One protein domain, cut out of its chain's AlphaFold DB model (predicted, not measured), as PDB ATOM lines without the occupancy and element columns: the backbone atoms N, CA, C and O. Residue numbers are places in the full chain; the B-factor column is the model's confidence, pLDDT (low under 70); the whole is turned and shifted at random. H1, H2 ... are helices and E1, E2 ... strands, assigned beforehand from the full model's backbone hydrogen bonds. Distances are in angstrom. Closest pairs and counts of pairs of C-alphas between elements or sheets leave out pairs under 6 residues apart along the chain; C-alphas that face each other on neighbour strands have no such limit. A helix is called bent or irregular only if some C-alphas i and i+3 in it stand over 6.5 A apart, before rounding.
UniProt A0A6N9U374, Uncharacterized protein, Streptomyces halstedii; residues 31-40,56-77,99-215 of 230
ATOM      1  N   ALA A  31     134.580 142.746 153.805       87.19
ATOM      2  CA  ALA A  31     133.887 141.504 154.101       87.19
ATOM      3  C   ALA A  31     134.567 140.782 155.261       87.19
ATOM      4  O   ALA A  31     135.793 140.729 155.343       87.19
ATOM      5  N   TRP A  32     133.760 140.173 156.123       88.06
ATOM      6  CA  TRP A  32     134.285 139.151 157.011       88.06
ATOM      7  C   TRP A  32     134.446 137.854 156.236       88.06
ATOM      8  O   TRP A  32     133.552 137.452 155.480       88.06
ATOM      9  N   VAL A  33     135.568 137.186 156.453       88.50
ATOM     10  CA  VAL A  33     135.886 135.923 155.802       88.50
ATOM     11  C   VAL A  33     136.176 134.884 156.870       88.50
ATOM     12  O   VAL A  33     136.924 135.136 157.806       88.50
ATOM     13  N   ALA A  34     135.560 133.715 156.728       89.62
ATOM     14  CA  ALA A  34     135.869 132.540 157.526       89.62
ATOM     15  C   ALA A  34     136.517 131.480 156.631       89.62
ATOM     16  O   ALA A  34     135.930 131.087 155.618       89.62
ATOM     17  N   VAL A  35     137.694 130.998 157.016       90.06
ATOM     18  CA  VAL A  35     138.455 129.959 156.316       90.06
ATOM     19  C   VAL A  35     138.616 128.764 157.245       90.06
ATOM     20  O   VAL A  35     139.136 128.898 158.346       90.06
ATOM     21  N   CYS A  36     138.183 127.587 156.807       90.00
ATOM     22  CA  CYS A  36     138.340 126.339 157.555       90.00
ATOM     23  C   CYS A  36     139.295 125.432 156.748       90.00
ATOM     24  O   CYS A  36     138.924 124.899 155.695       90.00
ATOM     25  N   LEU A  37     140.560 125.342 157.191       85.81
ATOM     26  CA  LEU A  37     141.647 124.630 156.499       85.81
ATOM     27  C   LEU A  37     141.618 123.128 156.808       85.81
ATOM     28  O   LEU A  37     141.565 122.723 157.963       85.81
ATOM     29  N   ARG A  38     141.716 122.294 155.769       83.31
ATOM     30  CA  ARG A  38     141.884 120.836 155.860       83.31
ATOM     31  C   ARG A  38     143.324 120.476 155.518       83.31
ATOM     32  O   ARG A  38     143.695 120.498 154.343       83.31
ATOM     33  N   VAL A  39     144.108 120.146 156.542       68.31
ATOM     34  CA  VAL A  39     145.487 119.652 156.410       68.31
ATOM     35  C   VAL A  39     145.456 118.112 156.344       68.31
ATOM     36  O   VAL A  39     144.736 117.507 157.140       68.31
ATOM     37  N   PRO A  40     146.179 117.458 155.413       57.28
ATOM     38  CA  PRO A  40     146.075 116.012 155.155       57.28
ATOM     39  C   PRO A  40     146.315 115.068 156.334       57.28
ATOM     40  O   PRO A  40     145.893 113.916 156.258       57.28
ATOM     41  N   VAL A  56     132.732 128.736 149.193       85.12
ATOM     42  CA  VAL A  56     133.626 128.369 148.095       85.12
ATOM     43  C   VAL A  56     134.644 127.366 148.613       85.12
ATOM     44  O   VAL A  56     135.302 127.599 149.625       85.12
ATOM     45  N   SER A  57     134.780 126.245 147.912       86.50
ATOM     46  CA  SER A  57     135.847 125.284 148.175       86.50
ATOM     47  C   SER A  57     137.078 125.666 147.365       86.50
ATOM     48  O   SER A  57     136.983 125.908 146.161       86.50
ATOM     49  N   VAL A  58     138.232 125.682 148.019       86.31
ATOM     50  CA  VAL A  58     139.530 125.915 147.384       86.31
ATOM     51  C   VAL A  58     140.458 124.743 147.653       86.31
ATOM     52  O   VAL A  58     140.360 124.086 148.692       86.31
ATOM     53  N   ALA A  59     141.350 124.473 146.713       87.00
ATOM     54  CA  ALA A  59     142.500 123.617 146.937       87.00
ATOM     55  C   ALA A  59     143.734 124.496 147.118       87.00
ATOM     56  O   ALA A  59     143.855 125.545 146.484       87.00
ATOM     57  N   TRP A  60     144.634 124.076 147.993       86.94
ATOM     58  CA  TRP A  60     145.900 124.757 148.219       86.94
ATOM     59  C   TRP A  60     147.051 123.771 148.072       86.94
ATOM     60  O   TRP A  60     146.907 122.574 148.326       86.94
ATOM     61  N   TYR A  61     148.196 124.285 147.646       86.06
ATOM     62  CA  TYR A  61     149.439 123.538 147.543       86.06
ATOM     63  C   TYR A  61     150.555 124.330 148.202       86.06
ATOM     64  O   TYR A  61     150.729 125.521 147.926       86.06
ATOM     65  N   ALA A  62     151.305 123.645 149.052       85.06
ATOM     66  CA  ALA A  62     152.496 124.127 149.704       85.06
ATOM     67  C   ALA A  62     153.643 123.114 149.566       85.06
ATOM     68  O   ALA A  62     153.415 121.937 149.288       85.06
ATOM     69  N   ASP A  63     154.878 123.545 149.815       84.75
ATOM     70  CA  ASP A  63     156.052 122.654 149.758       84.75
ATOM     71  C   ASP A  63     155.944 121.471 150.730       84.75
ATOM     72  O   ASP A  63     156.465 120.388 150.478       84.75
ATOM     73  N   THR A  64     155.233 121.668 151.841       81.44
ATOM     74  CA  THR A  64     155.002 120.654 152.873       81.44
ATOM     75  C   THR A  64     153.809 119.741 152.576       81.44
ATOM     76  O   THR A  64     153.566 118.805 153.332       81.44
ATOM     77  N   GLY A  65     153.032 120.004 151.519       84.31
ATOM     78  CA  GLY A  65     151.865 119.203 151.147       84.31
ATOM     79  C   GLY A  65     150.763 120.000 150.449       84.31
ATOM     80  O   GLY A  65     150.837 121.210 150.282       84.31
ATOM     81  N   SER A  66     149.700 119.316 150.042       84.44
ATOM     82  CA  SER A  66     148.496 119.932 149.471       84.44
ATOM     83  C   SER A  66     147.290 119.700 150.366       84.44
ATOM     84  O   SER A  66     147.282 118.782 151.172       84.44
ATOM     85  N   GLY A  67     146.234 120.487 150.206       87.00
ATOM     86  CA  GLY A  67     144.998 120.275 150.943       87.00
ATOM     87  C   GLY A  67     143.829 121.046 150.359       87.00
ATOM     88  O   GLY A  67     143.841 121.480 149.206       87.00
ATOM     89  N   SER A  68     142.784 121.198 151.166       87.56
ATOM     90  CA  SER A  68     141.607 121.982 150.788       87.56
ATOM     91  C   SER A  68     141.227 122.968 151.881       87.56
ATOM     92  O   SER A  68     141.639 122.827 153.031       87.56
ATOM     93  N   ALA A  69     140.453 123.984 151.528       87.88
ATOM     94  CA  ALA A  69     139.824 124.879 152.484       87.88
ATOM     95  C   ALA A  69     138.388 125.166 152.056       87.88
ATOM     96  O   ALA A  69     138.081 125.216 150.862       87.88
ATOM     97  N   SER A  70     137.507 125.376 153.029       87.62
ATOM     98  CA  SER A  70     136.219 126.021 152.787       87.62
ATOM     99  C   SER A  70     136.320 127.487 153.185       87.62
ATOM    100  O   SER A  70     136.724 127.811 154.299       87.62
ATOM    101  N   VAL A  71     135.953 128.372 152.262       87.31
ATOM    102  CA  VAL A  71     135.940 129.818 152.473       87.31
ATOM    103  C   VAL A  71     134.502 130.304 152.431       87.31
ATOM    104  O   VAL A  71     133.767 130.022 151.484       87.31
ATOM    105  N   ARG A  72     134.088 131.026 153.468       86.25
ATOM    106  CA  ARG A  72     132.763 131.634 153.581       86.25
ATOM    107  C   ARG A  72     132.936 133.136 153.686       86.25
ATOM    108  O   ARG A  72     133.651 133.608 154.564       86.25
ATOM    109  N   THR A  73     132.280 133.872 152.799       80.12
ATOM    110  CA  THR A  73     132.269 135.334 152.831       80.12
ATOM    111  C   THR A  73     130.932 135.823 153.375       80.12
ATOM    112  O   THR A  73     129.863 135.360 152.972       80.12
ATOM    113  N   GLY A  74     130.993 136.750 154.324       72.00
ATOM    114  CA  GLY A  74     129.839 137.452 154.868       72.00
ATOM    115  C   GLY A  74     129.970 138.945 154.607       72.00
ATOM    116  O   GLY A  74     131.035 139.534 154.803       72.00
ATOM    117  N   VAL A  75     128.875 139.576 154.186       58.34
ATOM    118  CA  VAL A  75     128.763 141.035 154.288       58.34
ATOM    119  C   VAL A  75     128.733 141.369 155.782       58.34
ATOM    120  O   VAL A  75     128.053 140.644 156.511       58.34
ATOM    121  N   PRO A  76     129.421 142.422 156.261       56.19
ATOM    122  CA  PRO A  76     129.261 142.888 157.634       56.19
ATOM    123  C   PRO A  76     127.772 143.153 157.900       56.19
ATOM    124  O   PRO A  76     127.207 144.135 157.420       56.19
ATOM    125  N   THR A  77     127.101 142.237 158.598       48.81
ATOM    126  CA  THR A  77     125.698 142.385 158.978       48.81
ATOM    127  C   THR A  77     125.671 143.127 160.303       48.81
ATOM    128  O   THR A  77     125.937 142.579 161.369       48.81
ATOM    129  N   PRO A  99     141.303 123.799 161.975       79.19
ATOM    130  CA  PRO A  99     141.587 125.167 162.362       79.19
ATOM    131  C   PRO A  99     140.727 126.122 161.518       79.19
ATOM    132  O   PRO A  99     140.862 126.191 160.291       79.19
ATOM    133  N   CYS A 100     139.807 126.826 162.184       85.69
ATOM    134  CA  CYS A 100     139.069 127.939 161.598       85.69
ATOM    135  C   CYS A 100     139.811 129.235 161.854       85.69
ATOM    136  O   CYS A 100     140.186 129.522 162.988       85.69
ATOM    137  N   ASP A 101     139.872 130.058 160.829       90.38
ATOM    138  CA  ASP A 101     140.323 131.428 160.915       90.38
ATOM    139  C   ASP A 101     139.181 132.351 160.474       90.38
ATOM    140  O   ASP A 101     138.488 132.064 159.493       90.38
ATOM    141  N   VAL A 102     138.934 133.419 161.231       90.44
ATOM    142  CA  VAL A 102     137.924 134.438 160.913       90.44
ATOM    143  C   VAL A 102     138.596 135.793 160.968       90.44
ATOM    144  O   VAL A 102     139.133 136.165 162.007       90.44
ATOM    145  N   HIS A 103     138.528 136.529 159.866       91.88
ATOM    146  CA  HIS A 103     139.256 137.777 159.711       91.88
ATOM    147  C   HIS A 103     138.478 138.794 158.876       91.88
ATOM    148  O   HIS A 103     137.599 138.450 158.073       91.88
ATOM    149  N   LEU A 104     138.803 140.067 159.070       91.62
ATOM    150  CA  LEU A 104     138.262 141.178 158.307       91.62
ATOM    151  C   LEU A 104     139.142 141.440 157.078       91.62
ATOM    152  O   LEU A 104     140.311 141.813 157.193       91.62
ATOM    153  N   CYS A 105     138.556 141.277 155.893       92.06
ATOM    154  CA  CYS A 105     139.179 141.584 154.610       92.06
ATOM    155  C   CYS A 105     138.645 142.917 154.075       92.06
ATOM    156  O   CYS A 105     137.431 143.087 153.936       92.06
ATOM    157  N   VAL A 106     139.534 143.851 153.732       91.50
ATOM    158  CA  VAL A 106     139.165 145.199 153.265       91.50
ATOM    159  C   VAL A 106     139.928 145.567 151.995       91.50
ATOM    160  O   VAL A 106     141.119 145.291 151.870       91.50
ATOM    161  N   ASP A 107     139.240 146.206 151.054       91.75
ATOM    162  CA  ASP A 107     139.855 146.912 149.937       91.75
ATOM    163  C   ASP A 107     140.298 148.307 150.405       91.75
ATOM    164  O   ASP A 107     139.444 149.144 150.712       91.75
ATOM    165  N   PRO A 108     141.615 148.577 150.493       90.62
ATOM    166  CA  PRO A 108     142.120 149.872 150.942       90.62
ATOM    167  C   PRO A 108     141.830 151.012 149.955       90.62
ATOM    168  O   PRO A 108     141.996 152.172 150.325       90.62
ATOM    169  N   ASP A 109     141.428 150.700 148.717       88.62
ATOM    170  CA  ASP A 109     141.171 151.669 147.651       88.62
ATOM    171  C   ASP A 109     139.667 151.999 147.496       88.62
ATOM    172  O   ASP A 109     139.303 152.861 146.686       88.62
ATOM    173  N   ASP A 110     138.776 151.353 148.267       83.56
ATOM    174  CA  ASP A 110     137.334 151.623 148.213       83.56
ATOM    175  C   ASP A 110     136.971 152.947 148.904       83.56
ATOM    176  O   ASP A 110     136.763 153.034 150.119       83.56
ATOM    177  N   ARG A 111     136.812 153.984 148.075       72.25
ATOM    178  CA  ARG A 111     136.434 155.343 148.486       72.25
ATOM    179  C   ARG A 111     135.063 155.435 149.154       72.25
ATOM    180  O   ARG A 111     134.820 156.369 149.909       72.25
ATOM    181  N   GLN A 112     134.156 154.489 148.897       66.44
ATOM    182  CA  GLN A 112     132.812 154.496 149.489       66.44
ATOM    183  C   GLN A 112     132.822 154.106 150.975       66.44
ATOM    184  O   GLN A 112     131.805 154.252 151.653       66.44
ATOM    185  N   ARG A 113     133.951 153.604 151.494       62.78
ATOM    186  CA  ARG A 113     134.124 153.201 152.898       62.78
ATOM    187  C   ARG A 113     135.358 153.812 153.566       62.78
ATOM    188  O   ARG A 113     135.827 153.289 154.580       62.78
ATOM    189  N   GLU A 114     135.864 154.925 153.033       52.22
ATOM    190  CA  GLU A 114     136.911 155.719 153.680       52.22
ATOM    191  C   GLU A 114     136.471 156.101 155.107       52.22
ATOM    192  O   GLU A 114     135.542 156.886 155.283       52.22
ATOM    193  N   GLY A 115     137.122 155.543 156.140       60.09
ATOM    194  CA  GLY A 115     137.016 156.132 157.480       60.09
ATOM    195  C   GLY A 115     137.362 155.297 158.715       60.09
ATOM    196  O   GLY A 115     137.698 155.898 159.729       60.09
ATOM    197  N   GLY A 116     137.344 153.959 158.690       70.75
ATOM    198  CA  GLY A 116     137.629 153.200 159.927       70.75
ATOM    199  C   GLY A 116     138.112 151.767 159.741       70.75
ATOM    200  O   GLY A 116     139.112 151.365 160.330       70.75
ATOM    201  N   LEU A 117     137.462 150.999 158.865       82.81
ATOM    202  CA  LEU A 117     137.688 149.549 158.780       82.81
ATOM    203  C   LEU A 117     139.090 149.149 158.337       82.81
ATOM    204  O   LEU A 117     139.594 148.130 158.789       82.81
ATOM    205  N   VAL A 118     139.740 149.956 157.497       88.38
ATOM    206  CA  VAL A 118     141.111 149.688 157.038       88.38
ATOM    207  C   VAL A 118     142.089 149.613 158.222       88.38
ATOM    208  O   VAL A 118     143.040 148.838 158.185       88.38
ATOM    209  N   GLY A 119     141.847 150.373 159.298       86.81
ATOM    210  CA  GLY A 119     142.654 150.320 160.523       86.81
ATOM    211  C   GLY A 119     142.452 149.047 161.352       86.81
ATOM    212  O   GLY A 119     143.314 148.709 162.159       86.81
ATOM    213  N   HIS A 120     141.345 148.337 161.127       87.81
ATOM    214  CA  HIS A 120     140.973 147.095 161.807       87.81
ATOM    215  C   HIS A 120     141.092 145.862 160.903       87.81
ATOM    216  O   HIS A 120     140.730 144.768 161.317       87.81
ATOM    217  N   ALA A 121     141.534 146.041 159.658       91.88
ATOM    218  CA  ALA A 121     141.624 144.960 158.696       91.88
ATOM    219  C   ALA A 121     142.798 144.044 159.039       91.88
ATOM    220  O   ALA A 121     143.944 144.494 159.100       91.88
ATOM    221  N   ASP A 122     142.517 142.754 159.176       95.00
ATOM    222  CA  ASP A 122     143.541 141.714 159.249       95.00
ATOM    223  C   ASP A 122     144.154 141.470 157.861       95.00
ATOM    224  O   ASP A 122     145.351 141.196 157.728       95.00
ATOM    225  N   VAL A 123     143.324 141.597 156.818       95.81
ATOM    226  CA  VAL A 123     143.688 141.347 155.423       95.81
ATOM    227  C   VAL A 123     143.329 142.549 154.549       95.81
ATOM    228  O   VAL A 123     142.183 142.996 154.517       95.81
ATOM    229  N   LEU A 124     144.302 143.051 153.787       95.31
ATOM    230  CA  LEU A 124     144.105 144.107 152.792       95.31
ATOM    231  C   LEU A 124     144.221 143.549 151.376       95.31
ATOM    232  O   LEU A 124     145.223 142.925 151.025       95.31
ATOM    233  N   VAL A 125     143.218 143.801 150.538       94.38
ATOM    234  CA  VAL A 125     143.173 143.288 149.165       94.38
ATOM    235  C   VAL A 125     142.848 144.416 148.206       94.38
ATOM    236  O   VAL A 125     141.694 144.824 148.109       94.38
ATOM    237  N   SER A 126     143.845 144.885 147.454       92.69
ATOM    238  CA  SER A 126     143.561 145.788 146.335       92.69
ATOM    239  C   SER A 126     142.845 145.017 145.231       92.69
ATOM    240  O   SER A 126     143.113 143.835 144.998       92.69
ATOM    241  N   ARG A 127     141.936 145.684 144.525       88.62
ATOM    242  CA  ARG A 127     141.206 145.091 143.394       88.62
ATOM    243  C   ARG A 127     141.783 145.440 142.042       88.62
ATOM    244  O   ARG A 127     141.373 144.840 141.055       88.62
ATOM    245  N   VAL A 128     142.713 146.390 141.988       89.00
ATOM    246  CA  VAL A 128     143.236 146.927 140.732       89.00
ATOM    247  C   VAL A 128     144.386 146.047 140.240       89.00
ATOM    248  O   VAL A 128     145.441 146.021 140.881       89.00
ATOM    249  N   PRO A 129     144.235 145.328 139.110       89.88
ATOM    250  CA  PRO A 129     145.329 144.544 138.554       89.88
ATOM    251  C   PRO A 129     146.464 145.460 138.093       89.88
ATOM    252  O   PRO A 129     146.238 146.413 137.347       89.88
ATOM    253  N   THR A 130     147.695 145.169 138.510       90.69
ATOM    254  CA  THR A 130     148.876 145.986 138.178       90.69
ATOM    255  C   THR A 130     150.060 145.128 137.726       90.69
ATOM    256  O   THR A 130     150.083 143.921 137.971       90.69
ATOM    257  N   PRO A 131     151.061 145.689 137.021       91.00
ATOM    258  CA  PRO A 131     152.275 144.946 136.698       91.00
ATOM    259  C   PRO A 131     152.932 144.363 137.956       91.00
ATOM    260  O   PRO A 131     152.976 145.026 138.988       91.00
ATOM    261  N   LEU A 132     153.492 143.154 137.868       86.38
ATOM    262  CA  LEU A 132     154.015 142.429 139.035       86.38
ATOM    263  C   LEU A 132     154.988 143.244 139.914       86.38
ATOM    264  O   LEU A 132     154.800 143.250 141.131       86.38
ATOM    265  N   PRO A 133     155.971 143.988 139.362       89.00
ATOM    266  CA  PRO A 133     156.852 144.813 140.193       89.00
ATOM    267  C   PRO A 133     156.092 145.891 140.979       89.00
ATOM    268  O   PRO A 133     156.435 146.182 142.123       89.00
ATOM    269  N   VAL A 134     155.032 146.448 140.387       92.88
ATOM    270  CA  VAL A 134     154.165 147.455 141.015       92.88
ATOM    271  C   VAL A 134     153.300 146.814 142.099       92.88
ATOM    272  O   VAL A 134     153.206 147.361 143.194       92.88
ATOM    273  N   ALA A 135     152.748 145.625 141.842       92.56
ATOM    274  CA  ALA A 135     151.997 144.862 142.836       92.56
ATOM    275  C   ALA A 135     152.850 144.571 144.085       92.56
ATOM    276  O   ALA A 135     152.398 144.793 145.205       92.56
ATOM    277  N   CYS A 136     154.116 144.174 143.910       91.38
ATOM    278  CA  CYS A 136     155.056 143.959 145.018       91.38
ATOM    279  C   CYS A 136     155.311 145.226 145.843       91.38
ATOM    280  O   CYS A 136     155.304 145.178 147.076       91.38
ATOM    281  N   LEU A 137     155.547 146.363 145.179       92.75
ATOM    282  CA  LEU A 137     155.732 147.646 145.861       92.75
ATOM    283  C   LEU A 137     154.472 148.043 146.634       92.75
ATOM    284  O   LEU A 137     154.574 148.456 147.788       92.75
ATOM    285  N   ARG A 138     153.294 147.840 146.038       94.88
ATOM    286  CA  ARG A 138     152.009 148.132 146.672       94.88
ATOM    287  C   ARG A 138     151.762 147.261 147.902       94.88
ATOM    288  O   ARG A 138     151.358 147.789 148.928       94.88
ATOM    289  N   VAL A 139     152.063 145.961 147.856       95.06
ATOM    290  CA  VAL A 139     151.960 145.083 149.039       95.06
ATOM    291  C   VAL A 139     152.840 145.598 150.184       95.06
ATOM    292  O   VAL A 139     152.372 145.693 151.319       95.06
ATOM    293  N   ARG A 140     154.092 145.987 149.903       93.12
ATOM    294  CA  ARG A 140     154.990 146.568 150.921       93.12
ATOM    295  C   ARG A 140     154.429 147.859 151.501       93.12
ATOM    296  O   ARG A 140     154.433 148.028 152.715       93.12
ATOM    297  N   GLU A 141     153.943 148.753 150.644       94.69
ATOM    298  CA  GLU A 141     153.324 150.009 151.064       94.69
ATOM    299  C   GLU A 141     152.130 149.760 151.995       94.69
ATOM    300  O   GLU A 141     152.059 150.361 153.064       94.69
ATOM    301  N   LEU A 142     151.230 148.840 151.631       94.56
ATOM    302  CA  LEU A 142     150.057 148.496 152.435       94.56
ATOM    303  C   LEU A 142     150.455 147.967 153.819       94.56
ATOM    304  O   LEU A 142     149.932 148.438 154.827       94.56
ATOM    305  N   LEU A 143     151.423 147.050 153.890       93.75
ATOM    306  CA  LEU A 143     151.915 146.524 155.168       93.75
ATOM    307  C   LEU A 143     152.635 147.594 156.007       93.75
ATOM    308  O   LEU A 143     152.546 147.578 157.233       93.75
ATOM    309  N   LEU A 144     153.337 148.541 155.391       93.00
ATOM    310  CA  LEU A 144     153.981 149.637 156.124       93.00
ATOM    311  C   LEU A 144     152.959 150.646 156.659       93.00
ATOM    312  O   LEU A 144     153.069 151.093 157.798       93.00
ATOM    313  N   ARG A 145     151.954 150.989 155.850       93.69
ATOM    314  CA  ARG A 145     150.948 152.004 156.178       93.69
ATOM    315  C   ARG A 145     149.910 151.520 157.189       93.69
ATOM    316  O   ARG A 145     149.377 152.334 157.939       93.69
ATOM    317  N   HIS A 146     149.625 150.219 157.220       92.75
ATOM    318  CA  HIS A 146     148.568 149.635 158.044       92.75
ATOM    319  C   HIS A 146     149.142 148.599 159.017       92.75
ATOM    320  O   HIS A 146     149.122 147.409 158.713       92.75
ATOM    321  N   PRO A 147     149.657 149.008 160.193       89.50
ATOM    322  CA  PRO A 147     150.361 148.107 161.110       89.50
ATOM    323  C   PRO A 147     149.485 146.990 161.697       89.50
ATOM    324  O   PRO A 147     150.021 145.953 162.069       89.50
ATOM    325  N   GLY A 148     148.160 147.176 161.748       89.50
ATOM    326  CA  GLY A 148     147.211 146.136 162.168       89.50
ATOM    327  C   GLY A 148     147.006 145.019 161.138       89.50
ATOM    328  O   GLY A 148     146.627 143.915 161.510       89.50
ATOM    329  N   CYS A 149     147.320 145.273 159.863       94.19
ATOM    330  CA  CYS A 149     147.162 144.300 158.785       94.19
ATOM    331  C   CYS A 149     148.248 143.223 158.848       94.19
ATOM    332  O   CYS A 149     149.442 143.542 158.885       94.19
ATOM    333  N   GLN A 150     147.836 141.955 158.831       94.38
ATOM    334  CA  GLN A 150     148.718 140.790 158.803       94.38
ATOM    335  C   GLN A 150     149.045 140.358 157.377       94.38
ATOM    336  O   GLN A 150     150.194 140.010 157.108       94.38
ATOM    337  N   VAL A 151     148.073 140.411 156.459       95.56
ATOM    338  CA  VAL A 151     148.248 139.990 155.060       95.56
ATOM    339  C   VAL A 151     147.817 141.082 154.097       95.56
ATOM    340  O   VAL A 151     146.697 141.573 154.168       95.56
ATOM    341  N   ALA A 152     148.665 141.406 153.126       96.00
ATOM    342  CA  ALA A 152     148.289 142.257 152.005       96.00
ATOM    343  C   ALA A 152     148.432 141.499 150.683       96.00
ATOM    344  O   ALA A 152     149.411 140.781 150.473       96.00
ATOM    345  N   ALA A 153     147.469 141.676 149.782       95.38
ATOM    346  CA  ALA A 153     147.488 141.062 148.464       95.38
ATOM    347  C   ALA A 153     147.063 142.040 147.367       95.38
ATOM    348  O   ALA A 153     146.150 142.851 147.539       95.38
ATOM    349  N   VAL A 154     147.731 141.946 146.219       94.06
ATOM    350  CA  VAL A 154     147.465 142.783 145.046       94.06
ATOM    351  C   VAL A 154     147.439 141.899 143.795       94.06
ATOM    352  O   VAL A 154     148.399 141.149 143.569       94.06
ATOM    353  N   PRO A 155     146.375 141.955 142.970       91.25
ATOM    354  CA  PRO A 155     146.330 141.242 141.701       91.25
ATOM    355  C   PRO A 155     147.447 141.728 140.782       91.25
ATOM    356  O   PRO A 155     147.609 142.926 140.540       91.25
ATOM    357  N   ALA A 156     148.197 140.779 140.236       88.19
ATOM    358  CA  ALA A 156     149.164 141.058 139.191       88.19
ATOM    359  C   ALA A 156     148.513 140.880 137.811       88.19
ATOM    360  O   ALA A 156     147.613 140.060 137.635       88.19
ATOM    361  N   LEU A 157     148.980 141.628 136.811       84.88
ATOM    362  CA  LEU A 157     148.590 141.403 135.421       84.88
ATOM    363  C   LEU A 157     149.027 140.001 134.963       84.88
ATOM    364  O   LEU A 157     150.151 139.562 135.215       84.88
ATOM    365  N   GLY A 158     148.123 139.323 134.252       70.94
ATOM    366  CA  GLY A 158     148.209 137.895 133.947       70.94
ATOM    367  C   GLY A 158     147.284 137.092 134.862       70.94
ATOM    368  O   GLY A 158     147.277 137.282 136.073       70.94
ATOM    369  N   ALA A 159     146.458 136.222 134.278       60.31
ATOM    370  CA  ALA A 159     145.419 135.518 135.024       60.31
ATOM    371  C   ALA A 159     145.993 134.700 136.201       60.31
ATOM    372  O   ALA A 159     147.094 134.160 136.108       60.31
ATOM    373  N   GLY A 160     145.244 134.630 137.309       61.41
ATOM    374  CA  GLY A 160     145.549 133.782 138.470       61.41
ATOM    375  C   GLY A 160     146.776 134.172 139.301       61.41
ATOM    376  O   GLY A 160     147.239 133.350 140.086       61.41
ATOM    377  N   ARG A 161     147.320 135.385 139.137       78.75
ATOM    378  CA  ARG A 161     148.529 135.831 139.841       78.75
ATOM    379  C   ARG A 161     148.216 136.898 140.877       78.75
ATOM    380  O   ARG A 161     147.551 137.893 140.582       78.75
ATOM    381  N   ALA A 162     148.767 136.725 142.070       86.31
ATOM    382  CA  ALA A 162     148.745 137.734 143.116       86.31
ATOM    383  C   ALA A 162     150.136 137.886 143.733       86.31
ATOM    384  O   ALA A 162     150.811 136.894 144.018       86.31
ATOM    385  N   ALA A 163     150.541 139.133 143.963       91.19
ATOM    386  CA  ALA A 163     151.590 139.421 144.930       91.19
ATOM    387  C   ALA A 163     150.954 139.362 146.321       91.19
ATOM    388  O   ALA A 163     149.924 140.005 146.543       91.19
ATOM    389  N   VAL A 164     151.547 138.599 147.235       92.56
ATOM    390  CA  VAL A 164     151.069 138.445 148.612       92.56
ATOM    391  C   VAL A 164     152.222 138.728 149.568       92.56
ATOM    392  O   VAL A 164     153.367 138.364 149.306       92.56
ATOM    393  N   GLY A 165     151.932 139.401 150.674       92.56
ATOM    394  CA  GLY A 165     152.884 139.642 151.753       92.56
ATOM    395  C   GLY A 165     152.238 139.388 153.106       92.56
ATOM    396  O   GLY A 165     151.067 139.702 153.300       92.56
ATOM    397  N   VAL A 166     153.021 138.838 154.034       91.88
ATOM    398  CA  VAL A 166     152.662 138.600 155.438       91.88
ATOM    399  C   VAL A 166     153.609 139.416 156.297       91.88
ATOM    400  O   VAL A 166     154.831 139.374 156.122       91.88
ATOM    401  N   ARG A 167     153.045 140.146 157.254       90.69
ATOM    402  CA  ARG A 167     153.814 140.882 158.251       90.69
ATOM    403  C   ARG A 167     154.684 139.930 159.070       90.69
ATOM    404  O   ARG A 167     154.218 138.909 159.555       90.69
ATOM    405  N   GLY A 168     155.953 140.293 159.249       82.88
ATOM    406  CA  GLY A 168     156.891 139.517 160.069       82.88
ATOM    407  C   GLY A 168     157.308 138.171 159.464       82.88
ATOM    408  O   GLY A 168     158.098 137.464 160.081       82.88
ATOM    409  N   GLY A 169     156.826 137.820 158.266       74.56
ATOM    410  CA  GLY A 169     157.295 136.645 157.539       74.56
ATOM    411  C   GLY A 169     158.738 136.847 157.061       74.56
ATOM    412  O   GLY A 169     159.054 137.930 156.561       74.56
ATOM    413  N   PRO A 170     159.616 135.833 157.165       63.66
ATOM    414  CA  PRO A 170     161.038 135.986 156.845       63.66
ATOM    415  C   PRO A 170     161.289 136.238 155.348       63.66
ATOM    416  O   PRO A 170     162.323 136.795 154.993       63.66
ATOM    417  N   ASP A 171     160.316 135.916 154.489       66.31
ATOM    418  CA  ASP A 171     160.401 136.119 153.038       66.31
ATOM    419  C   ASP A 171     159.816 137.467 152.572       66.31
ATOM    420  O   ASP A 171     160.067 137.899 151.449       66.31
ATOM    421  N   GLY A 172     159.036 138.151 153.423       63.59
ATOM    422  CA  GLY A 172     158.405 139.459 153.179       63.59
ATOM    423  C   GLY A 172     157.323 139.508 152.084       63.59
ATOM    424  O   GLY A 172     156.253 140.074 152.302       63.59
ATOM    425  N   LEU A 173     157.579 138.929 150.910       69.31
ATOM    426  CA  LEU A 173     156.698 138.861 149.745       69.31
ATOM    427  C   LEU A 173     156.854 137.496 149.073       69.31
ATOM    428  O   LEU A 173     157.974 137.086 148.781       69.31
ATOM    429  N   TRP A 174     155.752 136.834 148.739       74.69
ATOM    430  CA  TRP A 174     155.786 135.657 147.875       74.69
ATOM    431  C   TRP A 174     154.632 135.674 146.874       74.69
ATOM    432  O   TRP A 174     153.630 136.382 147.016       74.69
ATOM    433  N   PHE A 175     154.821 134.915 145.803       67.62
ATOM    434  CA  PHE A 175     153.894 134.839 144.688       67.62
ATOM    435  C   PHE A 175     153.011 133.616 144.845       67.62
ATOM    436  O   PHE A 175     153.505 132.500 145.003       67.62
ATOM    437  N   VAL A 176     151.702 133.824 144.755       64.00
ATOM    438  CA  VAL A 176     150.748 132.720 144.679       64.00
ATOM    439  C   VAL A 176     150.238 132.635 143.242       64.00
ATOM    440  O   VAL A 176     149.791 133.638 142.678       64.00
ATOM    441  N   GLY A 177     150.339 131.439 142.646       58.78
ATOM    442  CA  GLY A 177     149.943 131.162 141.253       58.78
ATOM    443  C   GLY A 177     151.105 130.932 140.275       58.78
ATOM    444  O   GLY A 177     150.883 130.789 139.070       58.78
ATOM    445  N   GLU A 178     152.347 130.880 140.761       51.38
ATOM    446  CA  GLU A 178     153.502 130.513 139.940       51.38
ATOM    447  C   GLU A 178     153.436 129.013 139.584       51.38
ATOM    448  O   GLU A 178     153.272 128.162 140.453       51.38
ATOM    449  N   GLY A 179     153.484 128.681 138.288       47.59
ATOM    450  CA  GLY A 179     153.458 127.291 137.803       47.59
ATOM    451  C   GLY A 179     152.097 126.741 137.345       47.59
ATOM    452  O   GLY A 179     152.059 125.672 136.735       47.59
ATOM    453  N   GLN A 180     150.981 127.460 137.523       53.56
ATOM    454  CA  GLN A 180     149.705 127.038 136.929       53.56
ATOM    455  C   GLN A 180     149.642 127.384 135.437       53.56
ATOM    456  O   GLN A 180     149.445 128.535 135.051       53.56
ATOM    457  N   ARG A 181     149.787 126.366 134.583       45.62
ATOM    458  CA  ARG A 181     149.662 126.504 133.121       45.62
ATOM    459  C   ARG A 181     148.218 126.677 132.636       45.62
ATOM    460  O   ARG A 181     148.030 127.122 131.510       45.62
ATOM    461  N   ASP A 182     147.221 126.390 133.476       47.16
ATOM    462  CA  ASP A 182     145.803 126.461 133.107       47.16
ATOM    463  C   ASP A 182     145.045 127.476 133.979       47.16
ATOM    464  O   ASP A 182     144.424 127.169 134.997       47.16
ATOM    465  N   LEU A 183     145.150 128.745 133.585       48.38
ATOM    466  CA  LEU A 183     144.679 129.916 134.335       48.38
ATOM    467  C   LEU A 183     143.160 130.140 134.269       48.38
ATOM    468  O   LEU A 183     142.664 131.155 134.757       48.38
ATOM    469  N   ARG A 184     142.402 129.202 133.689       47.84
ATOM    470  CA  ARG A 184     140.938 129.300 133.572       47.84
ATOM    471  C   ARG A 184     140.219 129.239 134.931       47.84
ATOM    472  O   ARG A 184     139.038 129.559 134.992       47.84
ATOM    473  N   PHE A 185     140.924 128.865 136.008       51.47
ATOM    474  CA  PHE A 185     140.357 128.616 137.344       51.47
ATOM    475  C   PHE A 185     141.172 129.212 138.510       51.47
ATOM    476  O   PHE A 185     141.096 128.715 139.639       51.47
ATOM    477  N   GLY A 186     141.971 130.257 138.261       60.34
ATOM    478  CA  GLY A 186     142.682 130.962 139.335       60.34
ATOM    479  C   GLY A 186     141.709 131.481 140.401       60.34
ATOM    480  O   GLY A 186     140.642 132.001 140.069       60.34
ATOM    481  N   ALA A 187     142.050 131.319 141.683       72.38
ATOM    482  CA  ALA A 187     141.212 131.833 142.760       72.38
ATOM    483  C   ALA A 187     141.226 133.377 142.762       72.38
ATOM    484  O   ALA A 187     142.279 133.977 142.529       72.38
ATOM    485  N   PRO A 188     140.092 134.044 143.047       85.88
ATOM    486  CA  PRO A 188     140.080 135.476 143.322       85.88
ATOM    487  C   PRO A 188     141.131 135.852 144.372       85.88
ATOM    488  O   PRO A 188     141.300 135.135 145.359       85.88
ATOM    489  N   VAL A 189     141.798 136.997 144.201       88.94
ATOM    490  CA  VAL A 189     142.886 137.437 145.099       88.94
ATOM    491  C   VAL A 189     142.444 137.510 146.558       88.94
ATOM    492  O   VAL A 189     143.213 137.156 147.444       88.94
ATOM    493  N   ALA A 190     141.186 137.869 146.814       89.81
ATOM    494  CA  ALA A 190     140.631 137.843 148.161       89.81
ATOM    495  C   ALA A 190     140.669 136.438 148.792       89.81
ATOM    496  O   ALA A 190     141.038 136.306 149.955       89.81
ATOM    497  N   LEU A 191     140.365 135.377 148.031       89.50
ATOM    498  CA  LEU A 191     140.475 133.997 148.523       89.50
ATOM    499  C   LEU A 191     141.931 133.604 148.759       89.50
ATOM    500  O   LEU A 191     142.230 132.983 149.774       89.50
ATOM    501  N   ILE A 192     142.831 133.984 147.847       90.50
ATOM    502  CA  ILE A 192     144.272 133.745 147.991       90.50
ATOM    503  C   ILE A 192     144.781 134.361 149.301       90.50
ATOM    504  O   ILE A 192     145.409 133.670 150.101       90.50
ATOM    505  N   ALA A 193     144.472 135.637 149.537       93.19
ATOM    506  CA  ALA A 193     144.882 136.368 150.730       93.19
ATOM    507  C   ALA A 193     144.297 135.754 152.009       93.19
ATOM    508  O   ALA A 193     145.007 135.578 152.995       93.19
ATOM    509  N   SER A 194     143.023 135.358 151.964       93.44
ATOM    510  CA  SER A 194     142.336 134.736 153.100       93.44
ATOM    511  C   SER A 194     142.942 133.376 153.462       93.44
ATOM    512  O   SER A 194     143.131 133.067 154.636       93.44
ATOM    513  N   VAL A 195     143.284 132.556 152.462       91.94
ATOM    514  CA  VAL A 195     143.961 131.268 152.679       91.94
ATOM    515  C   VAL A 195     145.379 131.475 153.197       91.94
ATOM    516  O   VAL A 195     145.798 130.738 154.082       91.94
ATOM    517  N   ALA A 196     146.104 132.475 152.690       92.06
ATOM    518  CA  ALA A 196     147.422 132.826 153.205       92.06
ATOM    519  C   ALA A 196     147.366 133.232 154.686       92.06
ATOM    520  O   ALA A 196     148.161 132.727 155.471       92.06
ATOM    521  N   HIS A 197     146.396 134.066 155.075       93.56
ATOM    522  CA  HIS A 197     146.185 134.450 156.474       93.56
ATOM    523  C   HIS A 197     145.899 133.228 157.356       93.56
ATOM    524  O   HIS A 197     146.574 133.011 158.364       93.56
ATOM    525  N   ALA A 198     144.965 132.372 156.935       92.38
ATOM    526  CA  ALA A 198     144.638 131.151 157.664       92.38
ATOM    527  C   ALA A 198     145.840 130.195 157.768       92.38
ATOM    528  O   ALA A 198     146.067 129.606 158.820       92.38
ATOM    529  N   TRP A 199     146.632 130.056 156.698       90.88
ATOM    530  CA  TRP A 199     147.839 129.224 156.672       90.88
ATOM    531  C   TRP A 199     148.865 129.698 157.700       90.88
ATOM    532  O   TRP A 199     149.398 128.891 158.457       90.88
ATOM    533  N   THR A 200     149.100 131.006 157.790       90.00
ATOM    534  CA  THR A 200     150.031 131.556 158.780       90.00
ATOM    535  C   THR A 200     149.482 131.491 160.198       90.00
ATOM    536  O   THR A 200     150.238 131.214 161.126       90.00
ATOM    537  N   ALA A 201     148.169 131.672 160.376       90.06
ATOM    538  CA  ALA A 201     147.511 131.573 161.679       90.06
ATOM    539  C   ALA A 201     147.662 130.177 162.309       90.06
ATOM    540  O   ALA A 201     147.749 130.057 163.529       90.06
ATOM    541  N   VAL A 202     147.760 129.125 161.489       88.31
ATOM    542  CA  VAL A 202     147.991 127.745 161.958       88.31
ATOM    543  C   VAL A 202     149.472 127.374 162.083       88.31
ATOM    544  O   VAL A 202     149.798 126.204 162.277       88.31
ATOM    545  N   GLY A 203     150.380 128.350 161.972       88.06
ATOM    546  CA  GLY A 203     151.828 128.144 162.067       88.06
ATOM    547  C   GLY A 203     152.499 127.738 160.753       88.06
ATOM    548  O   GLY A 203     153.675 127.381 160.749       88.06
ATOM    549  N   GLY A 204     151.776 127.791 159.635       87.50
ATOM    550  CA  GLY A 204     152.332 127.564 158.311       87.50
ATOM    551  C   GLY A 204     153.302 128.671 157.897       87.50
ATOM    552  O   GLY A 204     153.078 129.855 158.150       87.50
ATOM    553  N   HIS A 205     154.390 128.297 157.226       87.88
ATOM    554  CA  HIS A 205     155.382 129.259 156.759       87.88
ATOM    555  C   HIS A 205     154.881 129.967 155.480       87.88
ATOM    556  O   HIS A 205     154.571 129.284 154.506       87.88
ATOM    557  N   PRO A 206     154.801 131.314 155.422       84.94
ATOM    558  CA  PRO A 206     154.200 132.002 154.275       84.94
ATOM    559  C   PRO A 206     154.778 131.606 152.903       84.94
ATOM    560  O   PRO A 206     154.016 131.259 152.002       84.94
ATOM    561  N   GLY A 207     156.110 131.568 152.765       82.31
ATOM    562  CA  GLY A 207     156.790 131.254 151.505       82.31
ATOM    563  C   GLY A 207     156.623 129.818 151.005       82.31
ATOM    564  O   GLY A 207     156.952 129.544 149.851       82.31
ATOM    565  N   THR A 208     156.085 128.904 151.822       87.00
ATOM    566  CA  THR A 208     155.819 127.533 151.377       87.00
ATOM    567  C   THR A 208     154.495 127.413 150.639       87.00
ATOM    568  O   THR A 208     154.333 126.434 149.929       87.00
ATOM    569  N   LEU A 209     153.545 128.350 150.775       86.56
ATOM    570  CA  LEU A 209     152.250 128.305 150.081       86.56
ATOM    571  C   LEU A 209     152.409 128.755 148.617       86.56
ATOM    572  O   LEU A 209     152.550 129.941 148.328       86.56
ATOM    573  N   ARG A 210     152.359 127.803 147.681       83.88
ATOM    574  CA  ARG A 210     152.678 128.013 146.257       83.88
ATOM    575  C   ARG A 210     151.464 128.349 145.397       83.88
ATOM    576  O   ARG A 210     151.547 129.177 144.488       83.88
ATOM    577  N   SER A 211     150.325 127.705 145.645       83.94
ATOM    578  CA  SER A 211     149.112 127.968 144.865       83.94
ATOM    579  C   SER A 211     147.827 127.776 145.660       83.94
ATOM    580  O   SER A 211     147.760 126.976 146.594       83.94
ATOM    581  N   VAL A 212     146.802 128.528 145.258       85.19
ATOM    582  CA  VAL A 212     145.422 128.417 145.735       85.19
ATOM    583  C   VAL A 212     144.510 128.462 144.515       85.19
ATOM    584  O   VAL A 212     144.609 129.366 143.685       85.19
ATOM    585  N   THR A 213     143.625 127.481 144.396       84.50
ATOM    586  CA  THR A 213     142.786 127.277 143.214       84.50
ATOM    587  C   THR A 213     141.347 127.034 143.628       84.50
ATOM    588  O   THR A 213     141.078 126.544 144.727       84.50
ATOM    589  N   LEU A 214     140.396 127.375 142.761       82.69
ATOM    590  CA  LEU A 214     139.011 126.979 142.989       82.69
ATOM    591  C   LEU A 214     138.898 125.462 142.826       82.69
ATOM    592  O   LEU A 214     139.281 124.912 141.794       82.69
ATOM    593  N   ALA A 215     138.355 124.780 143.834       76.12
ATOM    594  CA  ALA A 215     138.091 123.355 143.719       76.12
ATOM    595  C   ALA A 215     136.888 123.140 142.778       76.12
ATOM    596  O   ALA A 215     135.860 123.810 142.945       76.12
TER     597      ALA A 215
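Overview. This is residues 31 to 40, 56 to 77 and 99 to 215 of the 230 residues of an uncharacterized protein of Streptomyces halstedii (UniProt A0A6N9U374). One long, strongly curled sheet of nine strands wraps round helix H3, which fills the core, and its two edge strands, E8 and E9, come together to leave a nearly closed shell. H2 packs on the outside of the shell over E6 and E7, small H1 only grazes the sheet, and residues 111 to 116 stick out. The printed part has 149 residues, with E1, E2, E3, E4, H1, E5, H2, E6, E7, E8, H3 and E9 along the chain. The sheet is mixed, in the order E8, E7, E6, E5, E4, E1, E3, E2, E9, and the class is mixed, helices and strands. The whole is compact, with a radius of gyration of the C-alphas of 13.9 A and spans of 40 by 33 by 30 A.

Along the chain. E1, residues 31 to 38, begins at C-alpha 31 (133.887, 141.504, 154.101) and is 22.2 A long. E2 is residues 56 to 62, 19.4 A; E3 is residues 65 to 74, 28.8 A; E4 is residues 100 to 106, 19.2 A. H1, residues 117 to 120, and E5, residues 123 to 125, are short. H2, residues 132 to 145, is 19.9 A long. E6 is residues 151 to 155, E7 residues 162 to 166 and E8 residues 174 to 176. H3, residues 189 to 201, begins at C-alpha 189 (142.886, 137.437, 145.099) and is 18.2 A long. E9, residues 209 to 214, ends at C-alpha 214 (139.011, 126.979, 142.989).

Arrangement. The sheet is a folded sheet, bent back on itself: E8, E7, E6, E5, E4 and E1 face E2 and E9, with E3 as the hinge. E1 and E3 are antiparallel at 152 degrees, with N 34 and O 72 at 2.9 A. E4 and E5 are parallel, with N 123 and O 104 at 3.0 A. E4, H1, E5 and E5, H2, E6 are strand-helix-strand units, parallel neighbour strands joined through a helix, with right-handed crossovers. E6, E7 and E8 form a meander, each strand the antiparallel neighbour of the one before; N 163 and O 154 are 3.0 A apart. The sheet curls round H3; the closest C-alphas of H3 and E4 are Ala 198 and Asp 101, 5.4 A. The closest C-alphas of E8 and E9 are Val 176 and Ser 211, 5.0 A. H2 has a height over the sheet of 8.2 A. H2 and H3 are apart. In H2 and H3 every O i to N i+4 pair is within hydrogen-bond range; H1 is too short for one.

Size, cuts and confidence. The C-alphas farthest apart, Pro 40 and Gly 115, are 41.2 A apart. Residues 41 to 55 and 78 to 98 are not printed, with gaps of 18.9 A and 23.7 A between C-alphas. The link from E8 to H3 is long. Mean pLDDT of the printed part is 82.6; 27 residues are under 70, among them 175 to 186.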